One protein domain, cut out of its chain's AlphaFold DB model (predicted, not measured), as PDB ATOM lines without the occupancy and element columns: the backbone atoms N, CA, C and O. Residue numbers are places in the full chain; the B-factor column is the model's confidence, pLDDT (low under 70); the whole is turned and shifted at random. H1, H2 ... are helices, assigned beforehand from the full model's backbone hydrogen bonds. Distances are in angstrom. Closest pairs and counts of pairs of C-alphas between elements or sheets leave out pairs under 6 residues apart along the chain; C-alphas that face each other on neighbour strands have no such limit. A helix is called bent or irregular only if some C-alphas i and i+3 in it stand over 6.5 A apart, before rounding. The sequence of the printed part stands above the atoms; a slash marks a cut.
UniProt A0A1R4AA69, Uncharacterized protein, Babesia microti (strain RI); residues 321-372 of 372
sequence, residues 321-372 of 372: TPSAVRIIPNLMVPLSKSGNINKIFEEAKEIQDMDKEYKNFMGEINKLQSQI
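This is residues 321 to 372 of the 372 residues of an uncharacterized protein of Babesia microti (strain RI) (UniProt A0A1R4AA69). This is a helical hairpin with unequal arms: one long helix, H3, forms the long arm, and two short helices, H1 and then H2, lie one after the other alongside its first part and make the other arm. The far part of H3, residues 359 to 369, sticks out past the short helices together with the tail to residue 372, and H3 runs along the longest axis. The printed part has 52 residues with three named helices, in the order H1, H2, H3, and no named strand; the class is all helix. The whole is only just extended, close to loose, with a radius of gyration of the C-alphas of 14.9 A and spans of 50 by 17 by 10 A.

Begin with H3, residues 341 to 369, the longest helix. Look next at H2, residues 329 to 337: it touches H3, and the closest C-alphas, those of Leu 335 and Ile 344, are 6.4 A apart. H2 and H3 run opposite ways at a shallow tilt of 13 degrees and form a helical hairpin; H3 touches H2 with residues 341 to 348 alone. Farther along H3 you come to H1, residues 322 to 327, which only just touches it, with 3 pairs of C-alphas within 8 A. The closest C-alphas there are those of Val 325 and Ile 351, 7.2 A apart, and H3 touches H1 with residues 351 to 355 alone. H1 and H3 run opposite ways at a shallow tilt of 17 degrees. H1 and H2 meet only through their link. In H1 and H3 every O i to N i+4 pair is within hydrogen-bond range; in H2 it is 3 of 5.

Find C-alpha 341 at (80.155, 52.680, 5.490); from there H3 runs 41.7 A to C-alpha 369 at (93.602, 16.926, 22.299). H2, from Pro 329 to Lys 337, measures 13.5 A from first to last C-alpha; it is neither bent nor irregular, but only just: C-alphas 330 and 333 are 6.1 A apart. H1 begins with C-alpha 322 at (96.618, 34.885, 13.727) and measures 9.2 A to C-alpha 327.

The two C-alphas farthest apart are those of Gly 339 and Ile 372, 50.7 A. Residues 337 to 342 and residues 359 to 372 stand free; without them the body is 32 residues, spanning 25 by 17 by 8 A. The printed part has no cut, and both links, H1 to H2 and H2 to H3, are tight. Ile 372 is the chain's last residue. In this predicted model the mean pLDDT of the printed part is 78.7; look for values under 70 at residues 321 to 332 and 334 to 336.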
ATOM      1  N   THR A 321      96.041  32.764   9.404       61.19
ATOM      2  CA  THR A 321      97.139  33.124  10.310       61.19
ATOM      3  C   THR A 321      96.629  34.105  11.374       61.19
ATOM      4  O   THR A 321      95.926  35.060  11.032       61.19
ATOM      5  N   PRO A 322      97.006  33.953  12.660       54.62
ATOM      6  CA  PRO A 322      96.618  34.885  13.727       54.62
ATOM      7  C   PRO A 322      96.979  36.352  13.434       54.62
ATOM      8  O   PRO A 322      96.330  37.276  13.926       54.62
ATOM      9  N   SER A 323      97.996  36.576  12.598       56.84
ATOM     10  CA  SER A 323      98.417  37.904  12.146       56.84
ATOM     11  C   SER A 323      97.379  38.588  11.249       56.84
ATOM     12  O   SER A 323      97.183  39.793  11.376       56.84
ATOM     13  N   ALA A 324      96.664  37.849  10.390       58.50
ATOM     14  CA  ALA A 324      95.614  38.415   9.538       58.50
ATOM     15  C   ALA A 324      94.426  38.930  10.368       58.50
ATOM     16  O   ALA A 324      93.914  40.017  10.105       58.50
ATOM     17  N   VAL A 325      94.068  38.211  11.437       59.81
ATOM     18  CA  VAL A 325      92.995  38.594  12.369       59.81
ATOM     19  C   VAL A 325      93.340  39.875  13.144       59.81
ATOM     20  O   VAL A 325      92.447  40.650  13.473       59.81
ATOM     21  N   ARG A 326      94.629  40.165  13.392       62.00
ATOM     22  CA  ARG A 326      95.068  41.397  14.083       62.00
ATOM     23  C   ARG A 326      95.168  42.633  13.187       62.00
ATOM     24  O   ARG A 326      95.040  43.746  13.689       62.00
ATOM     25  N   ILE A 327      95.406  42.473  11.885       61.81
ATOM     26  CA  ILE A 327      95.612  43.606  10.961       61.81
ATOM     27  C   ILE A 327      94.288  44.315  10.627       61.81
ATOM     28  O   ILE A 327      94.270  45.527  10.426       61.81
ATOM     29  N   ILE A 328      93.168  43.592  10.603       63.41
ATOM     30  CA  ILE A 328      91.889  44.119  10.102       63.41
ATOM     31  C   ILE A 328      91.154  45.031  11.109       63.41
ATOM     32  O   ILE A 328      90.647  46.072  10.689       63.41
ATOM     33  N   PRO A 329      91.158  44.775  12.434       65.81
ATOM     34  CA  PRO A 329      90.639  45.738  13.411       65.81
ATOM     35  C   PRO A 329      91.327  47.111  13.328       65.81
ATOM     36  O   PRO A 329      90.681  48.146  13.496       65.81
ATOM     37  N   ASN A 330      92.617  47.136  12.969       68.31
ATOM     38  CA  ASN A 330      93.382  48.373  12.784       68.31
ATOM     39  C   ASN A 330      92.988  49.149  11.512       68.31
ATOM     40  O   ASN A 330      93.247  50.348  11.437       68.31
ATOM     41  N   LEU A 331      92.318  48.502  10.549       65.69
ATOM     42  CA  LEU A 331      91.756  49.132   9.347       65.69
ATOM     43  C   LEU A 331      90.350  49.704   9.571       65.69
ATOM     44  O   LEU A 331      89.988  50.684   8.914       65.69
ATOM     45  N   MET A 332      89.582  49.172  10.529       65.56
ATOM     46  CA  MET A 332      88.230  49.666  10.819       65.56
ATOM     47  C   MET A 332      88.226  51.108  11.345       65.56
ATOM     48  O   MET A 332      87.347  51.886  10.974       65.56
ATOM     49  N   VAL A 333      89.218  51.503  12.153       72.88
ATOM     50  CA  VAL A 333      89.302  52.867  12.710       72.88
ATOM     51  C   VAL A 333      89.563  53.920  11.615       72.88
ATOM     52  O   VAL A 333      88.815  54.900  11.542       72.88
ATOM     53  N   PRO A 334      90.548  53.750  10.708       65.94
ATOM     54  CA  PRO A 334      90.713  54.635   9.555       65.94
ATOM     55  C   PRO A 334      89.533  54.613   8.577       65.94
ATOM     56  O   PRO A 334      89.165  55.664   8.053       65.94
ATOM     57  N   LEU A 335      88.920  53.447   8.331       66.31
ATOM     58  CA  LEU A 335      87.785  53.343   7.409       66.31
ATOM     59  C   LEU A 335      86.534  54.037   7.953       66.31
ATOM     60  O   LEU A 335      85.868  54.735   7.187       66.31
ATOM     61  N   SER A 336      86.280  53.946   9.260       69.00
ATOM     62  CA  SER A 336      85.234  54.706   9.958       69.00
ATOM     63  C   SER A 336      85.413  56.216   9.784       69.00
ATOM     64  O   SER A 336      84.456  56.910   9.447       69.00
ATOM     65  N   LYS A 337      86.651  56.717   9.870       72.81
ATOM     66  CA  LYS A 337      86.966  58.135   9.619       72.81
ATOM     67  C   LYS A 337      86.813  58.552   8.148       72.81
ATOM     68  O   LYS A 337      86.652  59.735   7.871       72.81
ATOM     69  N   SER A 338      86.855  57.606   7.205       72.94
ATOM     70  CA  SER A 338      86.730  57.879   5.764       72.94
ATOM     71  C   SER A 338      85.286  57.953   5.242       72.94
ATOM     72  O   SER A 338      85.090  58.222   4.059       72.94
ATOM     73  N   GLY A 339      84.279  57.689   6.087       76.31
ATOM     74  CA  GLY A 339      82.858  57.759   5.716       76.31
ATOM     75  C   GLY A 339      82.379  56.669   4.748       76.31
ATOM     76  O   GLY A 339      81.249  56.716   4.275       76.31
ATOM     77  N   ASN A 340      83.203  55.665   4.427       78.56
ATOM     78  CA  ASN A 340      82.826  54.600   3.495       78.56
ATOM     79  C   ASN A 340      82.168  53.416   4.221       78.56
ATOM     80  O   ASN A 340      82.764  52.348   4.376       78.56
ATOM     81  N   ILE A 341      80.927  53.622   4.664       73.81
ATOM     82  CA  ILE A 341      80.155  52.680   5.490       73.81
ATOM     83  C   ILE A 341      80.010  51.305   4.818       73.81
ATOM     84  O   ILE A 341      80.224  50.280   5.459       73.81
ATOM     85  N   ASN A 342      79.752  51.261   3.507       76.25
ATOM     86  CA  ASN A 342      79.609  49.999   2.770       76.25
ATOM     87  C   ASN A 342      80.887  49.150   2.796       76.25
ATOM     88  O   ASN A 342      80.822  47.934   2.961       76.25
ATOM     89  N   LYS A 343      82.060  49.781   2.676       79.44
ATOM     90  CA  LYS A 343      83.339  49.065   2.744       79.44
ATOM     91  C   LYS A 343      83.631  48.548   4.156       79.44
ATOM     92  O   LYS A 343      84.183  47.463   4.291       79.44
ATOM     93  N   ILE A 344      83.214  49.287   5.187       78.06
ATOM     94  CA  ILE A 344      83.310  48.846   6.587       78.06
ATOM     95  C   ILE A 344      82.444  47.607   6.817       78.06
ATOM     96  O   ILE A 344      82.911  46.669   7.450       78.06
ATOM     97  N   PHE A 345      81.215  47.576   6.294       78.06
ATOM     98  CA  PHE A 345      80.331  46.415   6.436       78.06
ATOM     99  C   PHE A 345      80.874  45.167   5.736       78.06
ATOM    100  O   PHE A 345      80.846  44.089   6.324       78.06
ATOM    101  N   GLU A 346      81.395  45.307   4.516       84.06
ATOM    102  CA  GLU A 346      82.014  44.188   3.793       84.06
ATOM    103  C   GLU A 346      83.247  43.648   4.536       84.06
ATOM    104  O   GLU A 346      83.367  42.440   4.731       84.06
ATOM    105  N   GLU A 347      84.128  44.528   5.027       83.81
ATOM    106  CA  GLU A 347      85.307  44.107   5.798       83.81
ATOM    107  C   GLU A 347      84.930  43.529   7.175       83.81
ATOM    108  O   GLU A 347      85.515  42.535   7.601       83.81
ATOM    109  N   ALA A 348      83.919  44.073   7.857       78.88
ATOM    110  CA  ALA A 348      83.436  43.544   9.135       78.88
ATOM    111  C   ALA A 348      82.814  42.147   8.989       78.88
ATOM    112  O   ALA A 348      83.026  41.281   9.840       78.88
ATOM    113  N   LYS A 349      82.081  41.906   7.897       86.94
ATOM    114  CA  LYS A 349      81.524  40.590   7.578       86.94
ATOM    115  C   LYS A 349      82.628  39.564   7.309       86.94
ATOM    116  O   LYS A 349      82.557  38.450   7.814       86.94
ATOM    117  N   GLU A 350      83.679  39.963   6.594       84.94
ATOM    118  CA  GLU A 350      84.858  39.122   6.351       84.94
ATOM    119  C   GLU A 350      85.564  38.732   7.666       84.94
ATOM    120  O   GLU A 350      85.915  37.566   7.853       84.94
ATOM    121  N   ILE A 351      85.709  39.664   8.619       82.25
ATOM    122  CA  ILE A 351      86.244  39.368   9.966       82.25
ATOM    123  C   ILE A 351      85.358  38.362  10.701       82.25
ATOM    124  O   ILE A 351      85.872  37.433  11.323       82.25
ATOM    125  N   GLN A 352      84.038  38.542  10.641       83.88
ATOM    126  CA  GLN A 352      83.089  37.656  11.309       83.88
ATOM    127  C   GLN A 352      83.172  36.222  10.766       83.88
ATOM    128  O   GLN A 352      83.140  35.267  11.546       83.88
ATOM    129  N   ASP A 353      83.314  36.072   9.450       88.62
ATOM    130  CA  ASP A 353      83.473  34.768   8.807       88.62
ATOM    131  C   ASP A 353      84.803  34.103   9.213       88.62
ATOM    132  O   ASP A 353      84.807  32.924   9.577       88.62
ATOM    133  N   MET A 354      85.907  34.861   9.270       86.19
ATOM    134  CA  MET A 354      87.203  34.348   9.743       86.19
ATOM    135  C   MET A 354      87.202  33.965  11.229       86.19
ATOM    136  O   MET A 354      87.787  32.947  11.592       86.19
ATOM    137  N   ASP A 355      86.552  34.741  12.100       85.81
ATOM    138  CA  ASP A 355      86.435  34.407  13.529       85.81
ATOM    139  C   ASP A 355      85.633  33.113  13.732       85.81
ATOM    140  O   ASP A 355      85.988  32.266  14.556       85.81
ATOM    141  N   LYS A 356      84.581  32.910  12.931       89.38
ATOM    142  CA  LYS A 356      83.800  31.671  12.937       89.38
ATOM    143  C   LYS A 356      84.634  30.472  12.482       89.38
ATOM    144  O   LYS A 356      84.574  29.419  13.116       89.38
ATOM    145  N   GLU A 357      85.418  30.626  11.419       90.38
ATOM    146  CA  GLU A 357      86.325  29.582  10.929       90.38
ATOM    147  C   GLU A 357      87.415  29.251  11.959       90.38
ATOM    148  O   GLU A 357      87.643  28.082  12.264       90.38
ATOM    149  N   TYR A 358      88.008  30.271  12.587       88.38
ATOM    150  CA  TYR A 358      89.000  30.098  13.647       88.38
ATOM    151  C   TYR A 358      88.429  29.372  14.874       88.38
ATOM    152  O   TYR A 358      89.061  28.459  15.406       88.38
ATOM    153  N   LYS A 359      87.212  29.717  15.311       88.94
ATOM    154  CA  LYS A 359      86.529  29.022  16.414       88.94
ATOM    155  C   LYS A 359      86.253  27.558  16.094       88.94
ATOM    156  O   LYS A 359      86.453  26.711  16.963       88.94
ATOM    157  N   ASN A 360      85.840  27.254  14.864       90.19
ATOM    158  CA  ASN A 360      85.660  25.872  14.418       90.19
ATOM    159  C   ASN A 360      86.988  25.106  14.457       90.19
ATOM    160  O   ASN A 360      87.049  24.025  15.039       90.19
ATOM    161  N   PHE A 361      88.058  25.700  13.924       91.31
ATOM    162  CA  PHE A 361      89.398  25.116  13.929       91.31
ATOM    163  C   PHE A 361      89.916  24.845  15.352       91.31
ATOM    164  O   PHE A 361      90.379  23.745  15.652       91.31
ATOM    165  N   MET A 362      89.773  25.808  16.266       90.00
ATOM    166  CA  MET A 362      90.141  25.620  17.675       90.00
ATOM    167  C   MET A 362      89.284  24.546  18.361       90.00
ATOM    168  O   MET A 362      89.786  23.799  19.200       90.00
ATOM    169  N   GLY A 363      88.006  24.430  17.989       93.00
ATOM    170  CA  GLY A 363      87.129  23.355  18.449       93.00
ATOM    171  C   GLY A 363      87.617  21.968  18.022       93.00
ATOM    172  O   GLY A 363      87.618  21.044  18.836       93.00
ATOM    173  N   GLU A 364      88.080  21.823  16.779       93.44
ATOM    174  CA  GLU A 364      88.666  20.572  16.280       93.44
ATOM    175  C   GLU A 364      89.980  20.224  16.984       93.44
ATOM    176  O   GLU A 364      90.158  19.075  17.390       93.44
ATOM    177  N   ILE A 365      90.860  21.207  17.210       90.38
ATOM    178  CA  ILE A 365      92.100  21.006  17.977       90.38
ATOM    179  C   ILE A 365      91.789  20.501  19.385       90.38
ATOM    180  O   ILE A 365      92.358  19.498  19.809       90.38
ATOM    181  N   ASN A 366      90.863  21.148  20.097       91.88
ATOM    182  CA  ASN A 366      90.496  20.738  21.454       91.88
ATOM    183  C   ASN A 366      89.897  19.322  21.475       91.88
ATOM    184  O   ASN A 366      90.165  18.544  22.390       91.88
ATOM    185  N   LYS A 367      89.120  18.960  20.446       94.00
ATOM    186  CA  LYS A 367      88.561  17.612  20.297       94.00
ATOM    187  C   LYS A 367      89.658  16.566  20.086       94.00
ATOM    188  O   LYS A 367      89.609  15.520  20.723       94.00
ATOM    189  N   LEU A 368      90.650  16.853  19.244       94.50
ATOM    190  CA  LEU A 368      91.804  15.973  19.036       94.50
ATOM    191  C   LEU A 368      92.662  15.850  20.299       94.50
ATOM    192  O   LEU A 368      93.062  14.746  20.649       94.50
ATOM    193  N   GLN A 369      92.883  16.949  21.024       88.00
ATOM    194  CA  GLN A 369      93.602  16.926  22.299       88.00
ATOM    195  C   GLN A 369      92.884  16.095  23.364       88.00
ATOM    196  O   GLN A 369      93.552  15.468  24.168       88.00
ATOM    197  N   SER A 370      91.548  16.044  23.359       91.06
ATOM    198  CA  SER A 370      90.789  15.193  24.289       91.06
ATOM    199  C   SER A 370      90.822  13.694  23.961       91.06
ATOM    200  O   SER A 370      90.361  12.889  24.766       91.06
ATOM    201  N   GLN A 371      91.291  13.323  22.765       90.25
ATOM    202  CA  GLN A 371      91.407  11.929  22.321       90.25
ATOM    203  C   GLN A 371      92.798  11.332  22.567       90.25
ATOM    204  O   GLN A 371      92.954  10.116  22.450       90.25
ATOM    205  N   ILE A 372      93.784  12.180  22.864       85.56
ATOM    206  CA  ILE A 372      95.142  11.812  23.286       85.56
ATOM    207  C   ILE A 372      95.150  11.769  24.810       85.56
ATOM    208  O   ILE A 372      95.711  10.793  25.353       85.56
TER     209      ILE A 372